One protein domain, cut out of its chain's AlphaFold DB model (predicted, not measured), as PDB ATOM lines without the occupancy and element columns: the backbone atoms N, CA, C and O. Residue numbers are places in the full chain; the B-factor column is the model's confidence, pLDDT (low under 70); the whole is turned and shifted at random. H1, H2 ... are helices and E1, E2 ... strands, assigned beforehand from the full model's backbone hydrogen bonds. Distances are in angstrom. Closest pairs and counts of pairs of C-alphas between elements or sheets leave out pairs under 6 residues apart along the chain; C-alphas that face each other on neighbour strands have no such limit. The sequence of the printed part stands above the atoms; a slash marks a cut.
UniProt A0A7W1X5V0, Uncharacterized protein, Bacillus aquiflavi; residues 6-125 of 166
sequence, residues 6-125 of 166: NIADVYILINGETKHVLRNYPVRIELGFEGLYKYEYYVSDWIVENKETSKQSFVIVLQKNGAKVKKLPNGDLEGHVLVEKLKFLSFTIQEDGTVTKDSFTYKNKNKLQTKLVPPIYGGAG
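This is residues 6 to 125 of the 166 residues of an uncharacterized protein of Bacillus aquiflavi (UniProt A0A7W1X5V0). A twisted sheet of four strands, E3 to E6, has the short helix H1 on one face; across the sheet from H1, and set apart from it, is a separate two-stranded hairpin, E1 and E2. A long loop, residues 64 to 86, reaches one end of the longest axis, and the turn between E3 and E4 the other. The 120 printed residues hold E1, E2, E3, E4, E5, E6 and H1 in chain order; both sheets are antiparallel, the larger in the order E3, E4, E5, E6. The class is mostly strand, though under half of the residues are in named elements. The whole is compact, with a radius of gyration of the C-alphas of 15.5 A, but elongated, spanning 55 by 31 by 25 A.

E3, residues 43 to 49, E4, residues 56 to 63, E5, residues 87 to 94, and E6, residues 99 to 105, form a meander, each strand the antiparallel neighbour of the one before. N 46 and O 59, 2.9 A, N 60 and O 91, 2.9 A, and N 90 and O 102, 2.9 A, are within hydrogen-bond range. H1, residues 111 to 116, is on this sheet at a height of 6.8 A, over none of its strands; its closest C-alphas to E4 are those of Val 61 and Leu 116, 6.7 A. In H1, 1 of 2 O i to N i+4 pairs is within range. The hairpin of E1, residues 6 to 14, and E2, residues 17 to 28, has N 10 and O 22 at 2.9 A; E2 bends by 89 degrees at residue 24. E2 and E3 are apart.

E1 begins at C-alpha 6 (104.746, 112.896, 124.526) and is 23.4 A long, E2 23.9 A, E4 23.1 A and E5 23.2 A. H1 ends at C-alpha 116 (129.989, 108.723, 116.772).

The C-alphas of Glu 52 and Pro 73, the two farthest apart, are 55.0 A apart. The printed part has no cut. The links E2 to E3 and E4 to E5 are long. Mean pLDDT of the printed part is 76.5, under 70 at residues 6, 26 to 41, 66 to 82 and 119 to 125.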
ATOM      1  N   ASN A   6     105.726 113.750 125.172       65.75
ATOM      2  CA  ASN A   6     104.746 112.896 124.526       65.75
ATOM      3  C   ASN A   6     105.403 111.596 124.076       65.75
ATOM      4  O   ASN A   6     106.541 111.576 123.608       65.75
ATOM      5  N   ILE A   7     104.663 110.503 124.215       72.69
ATOM      6  CA  ILE A   7     105.003 109.242 123.566       72.69
ATOM      7  C   ILE A   7     104.489 109.349 122.132       72.69
ATOM      8  O   ILE A   7     103.292 109.543 121.925       72.69
ATOM      9  N   ALA A   8     105.389 109.255 121.159       75.19
ATOM     10  CA  ALA A   8     105.057 109.390 119.747       75.19
ATOM     11  C   ALA A   8     105.828 108.379 118.894       75.19
ATOM     12  O   ALA A   8     106.886 107.882 119.283       75.19
ATOM     13  N   ASP A   9     105.312 108.106 117.702       82.62
ATOM     14  CA  ASP A   9     106.062 107.387 116.682       82.62
ATOM     15  C   ASP A   9     106.926 108.387 115.902       82.62
ATOM     16  O   ASP A   9     106.408 109.313 115.276       82.62
ATOM     17  N   VAL A  10     108.249 108.211 115.946       80.06
ATOM     18  CA  VAL A  10     109.203 109.080 115.242       80.06
ATOM     19  C   VAL A  10     109.614 108.422 113.931       80.06
ATOM     20  O   VAL A  10     110.230 107.355 113.920       80.06
ATOM     21  N   TYR A  11     109.281 109.075 112.823       84.94
ATOM     22  CA  TYR A  11     109.630 108.640 111.475       84.94
ATOM     23  C   TYR A  11     110.967 109.259 111.073       84.94
ATOM     24  O   TYR A  11     111.145 110.472 111.134       84.94
ATOM     25  N   ILE A  12     111.909 108.419 110.657       85.44
ATOM     26  CA  ILE A  12     113.224 108.842 110.176       85.44
ATOM     27  C   ILE A  12     113.191 108.795 108.656       85.44
ATOM     28  O   ILE A  12     113.146 107.709 108.062       85.44
ATOM     29  N   LEU A  13     113.199 109.977 108.046       87.75
ATOM     30  CA  LEU A  13     113.207 110.153 106.602       87.75
ATOM     31  C   LEU A  13     114.613 110.533 106.139       87.75
ATOM     32  O   LEU A  13     115.218 111.454 106.681       87.75
ATOM     33  N   ILE A  14     115.122 109.826 105.133       85.50
ATOM     34  CA  ILE A  14     116.397 110.133 104.476       85.50
ATOM     35  C   ILE A  14     116.118 110.165 102.979       85.50
ATOM     36  O   ILE A  14     115.553 109.211 102.441       85.50
ATOM     37  N   ASN A  15     116.489 111.267 102.324       86.56
ATOM     38  CA  ASN A  15     116.193 111.535 100.912       86.56
ATOM     39  C   ASN A  15     114.689 111.432 100.583       86.56
ATOM     40  O   ASN A  15     114.303 110.878  99.562       86.56
ATOM     41  N   GLY A  16     113.823 111.919 101.482       84.56
ATOM     42  CA  GLY A  16     112.362 111.895 101.309       84.56
ATOM     43  C   GLY A  16     111.692 110.540 101.565       84.56
ATOM     44  O   GLY A  16     110.468 110.471 101.640       84.56
ATOM     45  N   GLU A  17     112.461 109.470 101.774       87.25
ATOM     46  CA  GLU A  17     111.931 108.132 102.035       87.25
ATOM     47  C   GLU A  17     112.024 107.757 103.513       87.25
ATOM     48  O   GLU A  17     113.043 107.982 104.171       87.25
ATOM     49  N   THR A  18     110.989 107.098 104.036       89.56
ATOM     50  CA  THR A  18     111.008 106.575 105.409       89.56
ATOM     51  C   THR A  18     111.958 105.381 105.501       89.56
ATOM     52  O   THR A  18     111.669 104.303 104.981       89.56
ATOM     53  N   LYS A  19     113.084 105.544 106.204       88.00
ATOM     54  CA  LYS A  19     114.080 104.477 106.410       88.00
ATOM     55  C   LYS A  19     113.882 103.722 107.725       88.00
ATOM     56  O   LYS A  19     114.297 102.562 107.849       88.00
ATOM     57  N   HIS A  20     113.271 104.352 108.732       87.88
ATOM     58  CA  HIS A  20     112.941 103.688 109.993       87.88
ATOM     59  C   HIS A  20     111.852 104.413 110.788       87.88
ATOM     60  O   HIS A  20     111.621 105.600 110.593       87.88
ATOM     61  N   VAL A  21     111.214 103.685 111.708       87.25
ATOM     62  CA  VAL A  21     110.214 104.216 112.639       87.25
ATOM     63  C   VAL A  21     110.590 103.791 114.054       87.25
ATOM     64  O   VAL A  21     110.703 102.592 114.333       87.25
ATOM     65  N   LEU A  22     110.786 104.764 114.942       80.94
ATOM     66  CA  LEU A  22     110.940 104.543 116.376       80.94
ATOM     67  C   LEU A  22     109.553 104.604 117.010       80.94
ATOM     68  O   LEU A  22     108.990 105.682 117.173       80.94
ATOM     69  N   ARG A  23     108.989 103.439 117.330       79.88
ATOM     70  CA  ARG A  23     107.641 103.359 117.900       79.88
ATOM     71  C   ARG A  23     107.628 103.689 119.384       79.88
ATOM     72  O   ARG A  23     108.520 103.234 120.105       79.88
ATOM     73  N   ASN A  24     106.583 104.378 119.837       73.38
ATOM     74  CA  ASN A  24     106.382 104.754 121.240       73.38
ATOM     75  C   ASN A  24     107.617 105.430 121.864       73.38
ATOM     76  O   ASN A  24     108.009 105.127 122.997       73.38
ATOM     77  N   TYR A  25     108.273 106.303 121.107       74.44
ATOM     78  CA  TYR A  25     109.481 106.983 121.539       74.44
ATOM     79  C   TYR A  25     109.129 108.221 122.380       74.44
ATOM     80  O   TYR A  25     108.213 108.962 122.018       74.44
ATOM     81  N   PRO A  26     109.822 108.465 123.506       69.44
ATOM     82  CA  PRO A  26     109.610 109.671 124.296       69.44
ATOM     83  C   PRO A  26     110.178 110.896 123.566       69.44
ATOM     84  O   PRO A  26     111.374 110.953 123.281       69.44
ATOM     85  N   VAL A  27     109.332 111.888 123.294       69.06
ATOM     86  CA  VAL A  27     109.689 113.132 122.598       69.06
ATOM     87  C   VAL A  27     109.437 114.328 123.510       69.06
ATOM     88  O   VAL A  27     108.312 114.533 123.960       69.06
ATOM     89  N   ARG A  28     110.473 115.137 123.764       65.44
ATOM     90  CA  ARG A  28     110.341 116.451 124.418       65.44
ATOM     91  C   ARG A  28     109.902 117.481 123.380       65.44
ATOM     92  O   ARG A  28     110.601 117.673 122.391       65.44
ATOM     93  N   ILE A  29     108.750 118.112 123.602       60.31
ATOM     94  CA  ILE A  29     108.178 119.095 122.664       60.31
ATOM     95  C   ILE A  29     108.656 120.517 122.984       60.31
ATOM     96  O   ILE A  29     108.827 121.322 122.073       60.31
ATOM     97  N   GLU A  30     108.949 120.804 124.254       57.72
ATOM     98  CA  GLU A  30     109.378 122.128 124.699       57.72
ATOM     99  C   GLU A  30     110.823 122.121 125.182       57.72
ATOM    100  O   GLU A  30     111.160 121.449 126.152       57.72
ATOM    101  N   LEU A  31     111.652 122.889 124.475       55.50
ATOM    102  CA  LEU A  31     112.872 123.568 124.912       55.50
ATOM    103  C   LEU A  31     113.192 124.581 123.798       55.50
ATOM    104  O   LEU A  31     112.941 124.291 122.629       55.50
ATOM    105  N   GLY A  32     113.736 125.754 124.129       56.34
ATOM    106  CA  GLY A  32     114.075 126.831 123.179       56.34
ATOM    107  C   GLY A  32     115.195 126.508 122.172       56.34
ATOM    108  O   GLY A  32     115.932 127.404 121.782       56.34
ATOM    109  N   PHE A  33     115.349 125.240 121.786       55.22
ATOM    110  CA  PHE A  33     116.310 124.744 120.809       55.22
ATOM    111  C   PHE A  33     115.608 124.407 119.486       55.22
ATOM    112  O   PHE A  33     114.577 123.728 119.439       55.22
ATOM    113  N   GLU A  34     116.196 124.860 118.385       60.19
ATOM    114  CA  GLU A  34     115.707 124.609 117.030       60.19
ATOM    115  C   GLU A  34     116.374 123.373 116.398       60.19
ATOM    116  O   GLU A  34     117.386 122.864 116.875       60.19
ATOM    117  N   GLY A  35     115.793 122.852 115.311       64.88
ATOM    118  CA  GLY A  35     116.408 121.769 114.531       64.88
ATOM    119  C   GLY A  35     116.596 120.445 115.289       64.88
ATOM    120  O   GLY A  35     115.710 120.024 116.026       64.88
ATOM    121  N   LEU A  36     117.726 119.761 115.068       63.81
ATOM    122  CA  LEU A  36     118.075 118.482 115.712       63.81
ATOM    123  C   LEU A  36     118.648 118.643 117.131       63.81
ATOM    124  O   LEU A  36     118.664 117.670 117.883       63.81
ATOM    125  N   TYR A  37     119.031 119.860 117.533       62.66
ATOM    126  CA  TYR A  37     119.610 120.142 118.857       62.66
ATOM    127  C   TYR A  37     118.675 119.790 120.019       62.66
ATOM    128  O   TYR A  37     119.123 119.425 121.101       62.66
ATOM    129  N   LYS A  38     117.360 119.778 119.786       60.72
ATOM    130  CA  LYS A  38     116.360 119.295 120.759       60.72
ATOM    131  C   LYS A  38     116.525 117.810 121.120       60.72
ATOM    132  O   LYS A  38     115.926 117.349 122.092       60.72
ATOM    133  N   TYR A  39     117.352 117.073 120.378       64.31
ATOM    134  CA  TYR A  39     117.671 115.668 120.605       64.31
ATOM    135  C   TYR A  39     119.169 115.408 120.813       64.31
ATOM    136  O   TYR A  39     119.585 114.266 120.648       64.31
ATOM    137  N   GLU A  40     119.972 116.404 121.199       60.56
ATOM    138  CA  GLU A  40     121.445 116.308 121.307       60.56
ATOM    139  C   GLU A  40     121.954 115.093 122.119       60.56
ATOM    140  O   GLU A  40     122.994 114.517 121.813       60.56
ATOM    141  N   TYR A  41     121.192 114.625 123.112       65.31
ATOM    142  CA  TYR A  41     121.543 113.443 123.917       65.31
ATOM    143  C   TYR A  41     121.115 112.096 123.310       65.31
ATOM    144  O   TYR A  41     121.473 111.037 123.823       65.31
ATOM    145  N   TYR A  42     120.323 112.118 122.241       75.44
ATOM    146  CA  TYR A  42     119.723 110.939 121.609       75.44
ATOM    147  C   TYR A  42     120.111 110.789 120.137       75.44
ATOM    148  O   TYR A  42     119.973 109.695 119.585       75.44
ATOM    149  N   VAL A  43     120.582 111.868 119.513       80.19
ATOM    150  CA  VAL A  43     120.949 111.955 118.104       80.19
ATOM    151  C   VAL A  43     122.290 112.661 117.990       80.19
ATOM    152  O   VAL A  43     122.511 113.682 118.629       80.19
ATOM    153  N   SER A  44     123.166 112.119 117.158       85.69
ATOM    154  CA  SER A  44     124.399 112.771 116.737       85.69
ATOM    155  C   SER A  44     124.562 112.625 115.232       85.69
ATOM    156  O   SER A  44     124.174 111.610 114.641       85.69
ATOM    157  N   ASP A  45     125.149 113.637 114.617       87.31
ATOM    158  CA  ASP A  45     125.402 113.695 113.189       87.31
ATOM    159  C   ASP A  45     126.838 114.140 112.909       87.31
ATOM    160  O   ASP A  45     127.416 114.955 113.627       87.31
ATOM    161  N   TRP A  46     127.446 113.529 111.896       88.94
ATOM    162  CA  TRP A  46     128.868 113.678 111.612       88.94
ATOM    163  C   TRP A  46     129.135 113.641 110.116       88.94
ATOM    164  O   TRP A  46     128.615 112.780 109.406       88.94
ATOM    165  N   ILE A  47     130.037 114.502 109.653       92.44
ATOM    166  CA  ILE A  47     130.711 114.316 108.367       92.44
ATOM    167  C   ILE A  47     131.979 113.509 108.640       92.44
ATOM    168  O   ILE A  47     132.861 113.948 109.380       92.44
ATOM    169  N   VAL A  48     132.065 112.313 108.064       92.56
ATOM    170  CA  VAL A  48     133.211 111.411 108.206       92.56
ATOM    171  C   VAL A  48     133.951 111.345 106.879       92.56
ATOM    172  O   VAL A  48     133.413 110.863 105.885       92.56
ATOM    173  N   GLU A  49     135.200 111.803 106.883       93.94
ATOM    174  CA  GLU A  49     136.105 111.736 105.738       93.94
ATOM    175  C   GLU A  49     137.069 110.556 105.893       93.94
ATOM    176  O   GLU A  49     137.796 110.446 106.886       93.94
ATOM    177  N   ASN A  50     137.111 109.684 104.890       90.69
ATOM    178  CA  ASN A  50     138.133 108.653 104.806       90.69
ATOM    179  C   ASN A  50     139.415 109.257 104.212       90.69
ATOM    180  O   ASN A  50     139.460 109.582 103.030       90.69
ATOM    181  N   LYS A  51     140.478 109.354 105.016       91.88
ATOM    182  CA  LYS A  51     141.753 109.966 104.604       91.88
ATOM    183  C   LYS A  51     142.536 109.186 103.545       91.88
ATOM    184  O   LYS A  51     143.367 109.786 102.878       91.88
ATOM    185  N   GLU A  52     142.275 107.892 103.365       93.81
ATOM    186  CA  GLU A  52     142.927 107.085 102.323       93.81
ATOM    187  C   GLU A  52     142.270 107.279 100.952       93.81
ATOM    188  O   GLU A  52     142.936 107.192  99.926       93.81
ATOM    189  N   THR A  53     140.958 107.536 100.926       93.00
ATOM    190  CA  THR A  53     140.174 107.634  99.679       93.00
ATOM    191  C   THR A  53     139.655 109.041  99.386       93.00
ATOM    192  O   THR A  53     139.061 109.252  98.332       93.00
ATOM    193  N   SER A  54     139.833 109.983 100.316       91.25
ATOM    194  CA  SER A  54     139.278 111.345 100.306       91.25
ATOM    195  C   SER A  54     137.753 111.425 100.154       91.25
ATOM    196  O   SER A  54     137.221 112.502  99.908       91.25
ATOM    197  N   LYS A  55     137.039 110.307 100.325       93.00
ATOM    198  CA  LYS A  55     135.575 110.256 100.246       93.00
ATOM    199  C   LYS A  55     134.943 110.676 101.560       93.00
ATOM    200  O   LYS A  55     135.408 110.267 102.633       93.00
ATOM    201  N   GLN A  56     133.855 111.427 101.472       94.75
ATOM    202  CA  GLN A  56     133.054 111.828 102.616       94.75
ATOM    203  C   GLN A  56     131.779 110.989 102.730       94.75
ATOM    204  O   GLN A  56     131.272 110.397 101.779       94.75
ATOM    205  N   SER A  57     131.267 110.914 103.950       94.75
ATOM    206  CA  SER A  57     129.965 110.331 104.244       94.75
ATOM    207  C   SER A  57     129.312 111.098 105.380       94.75
ATOM    208  O   SER A  57     129.996 111.576 106.287       94.75
ATOM    209  N   PHE A  58     127.990 111.209 105.335       93.88
ATOM    210  CA  PHE A  58     127.210 111.778 106.420       93.88
ATOM    211  C   PHE A  58     126.657 110.648 107.283       93.88
ATOM    212  O   PHE A  58     125.946 109.769 106.791       93.88
ATOM    213  N   VAL A  59     127.018 110.634 108.564       92.75
ATOM    214  CA  VAL A  59     126.649 109.572 109.499       92.75
ATOM    215  C   VAL A  59     125.740 110.126 110.579       92.75
ATOM    216  O   VAL A  59     126.126 111.033 111.308       92.75
ATOM    217  N   ILE A  60     124.558 109.532 110.716       90.44
ATOM    218  CA  ILE A  60     123.582 109.848 111.760       90.44
ATOM    219  C   ILE A  60     123.528 108.666 112.721       90.44
ATOM    220  O   ILE A  60     123.302 107.536 112.283       90.44
ATOM    221  N   VAL A  61     123.696 108.899 114.020       90.44
ATOM    222  CA  VAL A  61     123.548 107.879 115.065       90.44
ATOM    223  C   VAL A  61     122.397 108.255 115.986       90.44
ATOM    224  O   VAL A  61     122.317 109.367 116.491       90.44
ATOM    225  N   LEU A  62     121.503 107.298 116.214       87.31
ATOM    226  CA  LEU A  62     120.280 107.456 116.988       87.31
ATOM    227  C   LEU A  62     120.250 106.436 118.122       87.31
ATOM    228  O   LEU A  62     120.449 105.237 117.902       87.31
ATOM    229  N   GLN A  63     119.920 106.873 119.329       84.69
ATOM    230  CA  GLN A  63     119.619 105.966 120.429       84.69
ATOM    231  C   GLN A  63     118.242 105.325 120.211       84.69
ATOM    232  O   GLN A  63     117.200 105.969 120.320       84.69
ATOM    233  N   LYS A  64     118.227 104.018 119.940       81.19
ATOM    234  CA  LYS A  64     117.016 103.256 119.609       81.19
ATOM    235  C   LYS A  64     116.107 103.036 120.815       81.19
ATOM    236  O   LYS A  64     114.889 103.035 120.670       81.19
ATOM    237  N   ASN A  65     116.676 102.782 121.990       72.88
ATOM    238  CA  ASN A  65     115.901 102.605 123.214       72.88
ATOM    239  C   ASN A  65     115.966 103.863 124.077       72.88
ATOM    240  O   ASN A  65     117.010 104.179 124.638       72.88
ATOM    241  N   GLY A  66     114.836 104.552 124.222       61.22
ATOM    242  CA  GLY A  66     114.700 105.614 125.215       61.22
ATOM    243  C   GLY A  66     114.841 105.076 126.643       61.22
ATOM    244  O   GLY A  66     114.740 103.867 126.888       61.22
ATOM    245  N   ALA A  67     115.051 105.986 127.595       55.19
ATOM    246  CA  ALA A  67     114.833 105.716 129.014       55.19
ATOM    247  C   ALA A  67     113.511 104.957 129.220       55.19
ATOM    248  O   ALA A  67     112.536 105.210 128.519       55.19
ATOM    249  N   LYS A  68     113.450 104.016 130.176       52.94
ATOM    250  CA  LYS A  68     112.144 103.576 130.689       52.94
ATOM    251  C   LYS A  68     111.566 104.767 131.425       52.94
ATOM    252  O   LYS A  68     111.882 104.987 132.586       52.94
ATOM    253  N   VAL A  69     110.824 105.570 130.688       54.22
ATOM    254  CA  VAL A  69     110.307 106.833 131.157       54.22
ATOM    255  C   VAL A  69     109.075 106.551 132.010       54.22
ATOM    256  O   VAL A  69     108.026 106.184 131.483       54.22
ATOM    257  N   LYS A  70     109.191 106.688 133.330       53.03
ATOM    258  CA  LYS A  70     108.039 106.723 134.229       53.03
ATOM    259  C   LYS A  70     107.637 108.178 134.420       53.03
ATOM    260  O   LYS A  70     108.443 108.985 134.873       53.03
ATOM    261  N   LYS A  71     106.387 108.501 134.088       52.03
ATOM    262  CA  LYS A  71     105.800 109.798 134.420       52.03
ATOM    263  C   LYS A  71     105.610 109.868 135.936       52.03
ATOM    264  O   LYS A  71     104.899 109.043 136.513       52.03
ATOM    265  N   LEU A  72     106.301 110.799 136.571       58.22
ATOM    266  CA  LEU A  72     106.160 111.124 137.980       58.22
ATOM    267  C   LEU A  72     104.855 111.914 138.206       58.22
ATOM    268  O   LEU A  72     104.341 112.540 137.274       58.22
ATOM    269  N   PRO A  73     104.299 111.911 139.434       47.94
ATOM    270  CA  PRO A  73     103.065 112.636 139.755       47.94
ATOM    271  C   PRO A  73     103.138 114.148 139.497       47.94
ATOM    272  O   PRO A  73     102.113 114.780 139.272       47.94
ATOM    273  N   ASN A  74     104.344 114.718 139.507       48.84
ATOM    274  CA  ASN A  74     104.613 116.127 139.222       48.84
ATOM    275  C   ASN A  74     104.751 116.438 137.716       48.84
ATOM    276  O   ASN A  74     105.062 117.568 137.362       48.84
ATOM    277  N   GLY A  75     104.546 115.451 136.836       46.66
ATOM    278  CA  GLY A  75     104.705 115.600 135.389       46.66
ATOM    279  C   GLY A  75     106.121 115.334 134.874       46.66
ATOM    280  O   GLY A  75     106.274 115.124 133.671       46.66
ATOM    281  N   ASP A  76     107.119 115.245 135.758       46.09
ATOM    282  CA  ASP A  76     108.492 114.924 135.379       46.09
ATOM    283  C   ASP A  76     108.639 113.467 134.960       46.09
ATOM    284  O   ASP A  76     107.759 112.624 135.139       46.09
ATOM    285  N   LEU A  77     109.794 113.156 134.392       51.88
ATOM    286  CA  LEU A  77     110.107 111.823 133.943       51.88
ATOM    287  C   LEU A  77     111.308 111.258 134.675       51.88
ATOM    288  O   LEU A  77     112.418 111.775 134.564       51.88
ATOM    289  N   GLU A  78     111.088 110.134 135.342       49.50
ATOM    290  CA  GLU A  78     112.150 109.323 135.908       49.50
ATOM    291  C   GLU A  78     112.446 108.174 134.949       49.50
ATOM    292  O   GLU A  78     111.580 107.358 134.633       49.50
ATOM    293  N   GLY A  79     113.671 108.109 134.447       54.00
ATOM    294  CA  GLY A  79     114.058 107.018 133.579       54.00
ATOM    295  C   GLY A  79     115.518 107.099 133.195       54.00
ATOM    296  O   GLY A  79     115.957 108.051 132.561       54.00
ATOM    297  N   HIS A  80     116.258 106.053 133.533       56.53
ATOM    298  CA  HIS A  80     117.636 105.879 133.112       56.53
ATOM    299  C   HIS A  80     117.760 104.506 132.447       56.53
ATOM    300  O   HIS A  80     117.408 103.483 133.042       56.53
ATOM    301  N   VAL A  81     118.238 104.456 131.201       65.12
ATOM    302  CA  VAL A  81     118.747 103.191 130.657       65.12
ATOM    303  C   VAL A  81     120.184 103.080 131.124       65.12
ATOM    304  O   VAL A  81     120.990 103.957 130.840       65.12
ATOM    305  N   LEU A  82     120.518 101.994 131.821       69.31
ATOM    306  CA  LEU A  82     121.918 101.672 132.091       69.31
ATOM    307  C   LEU A  82     122.700 101.724 130.778       69.31
ATOM    308  O   LEU A  82     122.286 101.093 129.806       69.31
ATOM    309  N   VAL A  83     123.825 102.435 130.771       74.50
ATOM    310  CA  VAL A  83     124.655 102.663 129.578       74.50
ATOM    311  C   VAL A  83     124.933 101.361 128.819       74.50
ATOM    312  O   VAL A  83     124.776 101.271 127.607       74.50
ATOM    313  N   GLU A  84     125.213 100.289 129.554       76.62
ATOM    314  CA  GLU A  84     125.431  98.935 129.042       76.62
ATOM    315  C   GLU A  84     124.274  98.315 128.245       76.62
ATOM    316  O   GLU A  84     124.486  97.375 127.479       76.62
ATOM    317  N   LYS A  85     123.047  98.793 128.461       80.94
ATOM    318  CA  LYS A  85     121.824  98.317 127.807       80.94
ATOM    319  C   LYS A  85     121.395  99.223 126.654       80.94
ATOM    320  O   LYS A  85     120.370  98.939 126.032       80.94
ATOM    321  N   LEU A  86     122.137 100.294 126.367       84.06
ATOM    322  CA  LEU A  86     121.840 101.183 125.251       84.06
ATOM    323  C   LEU A  86     122.004 100.457 123.915       84.06
ATOM    324  O   LEU A  86     122.947  99.686 123.697       84.06
ATOM    325  N   LYS A  87     121.047 100.712 123.032       88.50
ATOM    326  CA  LYS A  87     120.965 100.222 121.663       88.50
ATOM    327  C   LYS A  87     120.933 101.430 120.750       88.50
ATOM    328  O   LYS A  87     120.198 102.381 121.003       88.50
ATOM    329  N   PHE A  88     121.677 101.347 119.668       90.00
ATOM    330  CA  PHE A  88     121.854 102.418 118.714       90.00
ATOM    331  C   PHE A  88     121.520 101.935 117.313       90.00
ATOM    332  O   PHE A  88     121.590 100.742 116.998       90.00
ATOM    333  N   LEU A  89     121.144 102.894 116.489       92.25
ATOM    334  CA  LEU A  89     120.923 102.738 115.072       92.25
ATOM    335  C   LEU A  89     121.748 103.800 114.360       92.25
ATOM    336  O   LEU A  89     121.621 104.972 114.701       92.25
ATOM    337  N   SER A  90     122.565 103.409 113.390       93.62
ATOM    338  CA  SER A  90     123.295 104.357 112.553       93.62
ATOM    339  C   SER A  90     122.864 104.269 111.102       93.62
ATOM    340  O   SER A  90     122.601 103.182 110.583       93.62
ATOM    341  N   PHE A  91     122.840 105.422 110.451       93.94
ATOM    342  CA  PHE A  91     122.703 105.557 109.014       93.94
ATOM    343  C   PHE A  91     123.957 106.212 108.469       93.94
ATOM    344  O   PHE A  91     124.350 107.261 108.966       93.94
ATOM    345  N   THR A  92     124.550 105.608 107.448       94.62
ATOM    346  CA  THR A  92     125.653 106.207 106.700       94.62
ATOM    347  C   THR A  92     125.152 106.521 105.307       94.62
ATOM    348  O   THR A  92     124.690 105.632 104.592       94.62
ATOM    349  N   ILE A  93     125.231 107.790 104.941       94.75
ATOM    350  CA  ILE A  93     124.809 108.322 103.652       94.75
ATOM    351  C   ILE A  93     126.085 108.667 102.890       94.75
ATOM    352  O   ILE A  93     126.877 109.498 103.338       94.75
ATOM    353  N   GLN A  94     126.316 107.979 101.778       94.12
ATOM    354  CA  GLN A  94     127.443 108.253 100.889       94.12
ATOM    355  C   GLN A  94     127.121 109.403  99.925       94.12
ATOM    356  O   GLN A  94     125.960 109.778  99.756       94.12
ATOM    357  N   GLU A  95     128.152 109.959  99.285       90.69
ATOM    358  CA  GLU A  95     128.029 111.056  98.308       90.69
ATOM    359  C   GLU A  95     127.122 110.717  97.116       90.69
ATOM    360  O   GLU A  95     126.462 111.595  96.568       90.69
ATOM    361  N   ASP A  96     127.043 109.440  96.738       91.38
ATOM    362  CA  ASP A  96     126.168 108.941  95.671       91.38
ATOM    363  C   ASP A  96     124.694 108.795  96.108       91.38
ATOM    364  O   ASP A  96     123.848 108.363  95.325       91.38
ATOM    365  N   GLY A  97     124.375 109.137  97.360       88.44
ATOM    366  CA  GLY A  97     123.049 108.992  97.950       88.44
ATOM    367  C   GLY A  97     122.742 107.588  98.475       88.44
ATOM    368  O   GLY A  97     121.649 107.373  99.011       88.44
ATOM    369  N   THR A  98     123.680 106.639  98.380       93.00
ATOM    370  CA  THR A  98     123.521 105.295  98.941       93.00
ATOM    371  C   THR A  98     123.444 105.374 100.464       93.00
ATOM    372  O   THR A  98     124.322 105.932 101.124       93.00
ATOM    373  N   VAL A  99     122.399 104.770 101.035       93.62
ATOM    374  CA  VAL A  99     122.165 104.747 102.483       93.62
ATOM    375  C   VAL A  99     122.382 103.341 103.019       93.62
ATOM    376  O   VAL A  99     121.650 102.415 102.665       93.62
ATOM    377  N   THR A 100     123.340 103.184 103.926       94.06
ATOM    378  CA  THR A 100     123.513 101.950 104.695       94.06
ATOM    379  C   THR A 100     123.014 102.137 106.117       94.06
ATOM    380  O   THR A 100     123.047 103.228 106.685       94.06
ATOM    381  N   LYS A 101     122.493 101.052 106.688       94.00
ATOM    382  CA  LYS A 101     121.897 101.025 108.019       94.00
ATOM    383  C   LYS A 101     122.602  99.976 108.856       94.00
ATOM    384  O   LYS A 101     122.705  98.830 108.425       94.00
ATOM    385  N   ASP A 102     122.990 100.346 110.068       94.62
ATOM    386  CA  ASP A 102     123.587  99.427 111.033       94.62
ATOM    387  C   ASP A 102     122.934  99.572 112.415       94.62
ATOM    388  O   ASP A 102     122.382 100.618 112.767       94.62
ATOM    389  N   SER A 103     122.921  98.490 113.187       93.19
ATOM    390  CA  SER A 103     122.363  98.434 114.538       93.19
ATOM    391  C   SER A 103     123.382  97.841 115.492       93.19
ATOM    392  O   SER A 103     123.829  96.711 115.317       93.19
ATOM    393  N   PHE A 104     123.672  98.564 116.565       92.44
ATOM    394  CA  PHE A 104     124.642  98.131 117.562       92.44
ATOM    395  C   PHE A 104     124.161  98.445 118.980       92.44
ATOM    396  O   PHE A 104     123.090  99.000 119.220       92.44
ATOM    397  N   THR A 105     124.932  98.014 119.958       90.06
ATOM    398  CA  THR A 105     124.721  98.200 121.391       90.06
ATOM    399  C   THR A 105     125.959  98.841 121.987       90.06
ATOM    400  O   THR A 105     127.043  98.812 121.401       90.06
ATOM    401  N   TYR A 106     125.835  99.373 123.196       85.38
ATOM    402  CA  TYR A 106     126.990  99.960 123.861       85.38
ATOM    403  C   TYR A 106     128.152  98.970 124.063       85.38
ATOM    404  O   TYR A 106     129.310  99.391 124.066       85.38
ATOM    405  N   LYS A 107     127.864  97.666 124.206       86.25
ATOM    406  CA  LYS A 107     128.882  96.627 124.445       86.25
ATOM    407  C   LYS A 107     129.589  96.140 123.179       86.25
ATOM    408  O   LYS A 107     130.736  95.727 123.271       86.25
ATOM    409  N   ASN A 108     128.931  96.179 122.021       89.62
ATOM    410  CA  ASN A 108     129.459  95.623 120.764       89.62
ATOM    411  C   ASN A 108     129.792  96.696 119.711       89.62
ATOM    412  O   ASN A 108     129.951  96.367 118.540       89.62
ATOM    413  N   LYS A 109     129.884  97.968 120.112       87.88
ATOM    414  CA  LYS A 109     130.272  99.061 119.219       87.88
ATOM    415  C   LYS A 109     131.745  98.959 118.813       87.88
ATOM    416  O   LYS A 109     132.605  98.642 119.635       87.88
ATOM    417  N   ASN A 110     132.047  99.272 117.558       89.44
ATOM    418  CA  ASN A 110     133.422  99.348 117.068       89.44
ATOM    419  C   ASN A 110     134.093 100.691 117.441       89.44
ATOM    420  O   ASN A 110     133.497 101.563 118.084       89.44
ATOM    421  N   LYS A 111     135.362 100.866 117.046       88.19
ATOM    422  CA  LYS A 111     136.146 102.078 117.351       88.19
ATOM    423  C   LYS A 111     135.510 103.356 116.792       88.19
ATOM    424  O   LYS A 111     135.460 104.356 117.500       88.19
ATOM    425  N   LEU A 112     135.003 103.312 115.559       86.94
ATOM    426  CA  LEU A 112     134.348 104.456 114.925       86.94
ATOM    427  C   LEU A 112     133.020 104.767 115.622       86.94
ATOM    428  O   LEU A 112     132.811 105.881 116.083       86.94
ATOM    429  N   GLN A 113     132.167 103.762 115.809       89.88
ATOM    430  CA  GLN A 113     130.887 103.895 116.509       89.88
ATOM    431  C   GLN A 113     131.060 104.440 117.932       89.88
ATOM    432  O   GLN A 113     130.236 105.220 118.390       89.88
ATOM    433  N   THR A 114     132.154 104.100 118.619       86.44
ATOM    434  CA  THR A 114     132.486 104.670 119.937       86.44
ATOM    435  C   THR A 114     132.637 106.188 119.903       86.44
ATOM    436  O   THR A 114     132.283 106.838 120.880       86.44
ATOM    437  N   LYS A 115     133.145 106.750 118.802       84.88
ATOM    438  CA  LYS A 115     133.282 108.199 118.622       84.88
ATOM    439  C   LYS A 115     131.994 108.863 118.159       84.88
ATOM    440  O   LYS A 115     131.753 110.003 118.523       84.88
ATOM    441  N   LEU A 116     131.193 108.154 117.368       87.75
ATOM    442  CA  LEU A 116     129.989 108.723 116.772       87.75
ATOM    443  C   LEU A 116     128.779 108.708 117.713       87.75
ATOM    444  O   LEU A 116     127.875 109.510 117.520       87.75
ATOM    445  N   VAL A 117     128.732 107.812 118.707       85.81
ATOM    446  CA  VAL A 117     127.638 107.755 119.694       85.81
ATOM    447  C   VAL A 117     127.484 109.104 120.416       85.81
ATOM    448  O   VAL A 117     128.502 109.668 120.822       85.81
ATOM    449  N   PRO A 118     126.245 109.603 120.616       73.62
ATOM    450  CA  PRO A 118     126.005 110.842 121.350       73.62
ATOM    451  C   PRO A 118     126.684 110.823 122.730       73.62
ATOM    452  O   PRO A 118     126.642 109.789 123.412       73.62
ATOM    453  N   PRO A 119     127.312 111.927 123.166       64.06
ATOM    454  CA  PRO A 119     127.934 111.994 124.482       64.06
ATOM    455  C   PRO A 119     126.871 111.785 125.570       64.06
ATOM    456  O   PRO A 119     125.914 112.543 125.691       64.06
ATOM    457  N   ILE A 120     127.039 110.727 126.370       58.06
ATOM    458  CA  ILE A 120     126.100 110.355 127.448       58.06
ATOM    459  C   ILE A 120     126.183 111.364 128.610       58.06
ATOM    460  O   ILE A 120     125.209 111.591 129.322       58.06
ATOM    461  N   TYR A 121     127.343 112.000 128.759       42.09
ATOM    462  CA  TYR A 121     127.617 113.158 129.603       42.09
ATOM    463  C   TYR A 121     128.537 114.065 128.780       42.09
ATOM    464  O   TYR A 121     129.361 113.540 128.036       42.09
ATOM    465  N   GLY A 122     128.320 115.381 128.833       34.22
ATOM    466  CA  GLY A 122     128.792 116.353 127.841       34.22
ATOM    467  C   GLY A 122     130.218 116.161 127.306       34.22
ATOM    468  O   GLY A 122     131.134 115.810 128.042       34.22
ATOM    469  N   GLY A 123     130.371 116.464 126.015       32.53
ATOM    470  CA  GLY A 123     131.656 116.539 125.324       32.53
ATOM    471  C   GLY A 123     132.065 115.235 124.646       32.53
ATOM    472  O   GLY A 123     132.446 114.255 125.283       32.53
ATOM    473  N   ALA A 124     132.051 115.226 123.311       34.94
ATOM    474  CA  ALA A 124     132.814 114.260 122.526       34.94
ATOM    475  C   ALA A 124     134.313 114.628 122.584       34.94
ATOM    476  O   ALA A 124     134.916 115.027 121.590       34.94
ATOM    477  N   GLY A 125     134.915 114.530 123.769       31.20
ATOM    478  CA  GLY A 125     136.311 114.874 124.004       31.20
ATOM    479  C   GLY A 125     137.287 113.816 123.508       31.20
ATOM    480  O   GLY A 125     137.187 112.621 123.809       31.20
TER     481      GLY A 125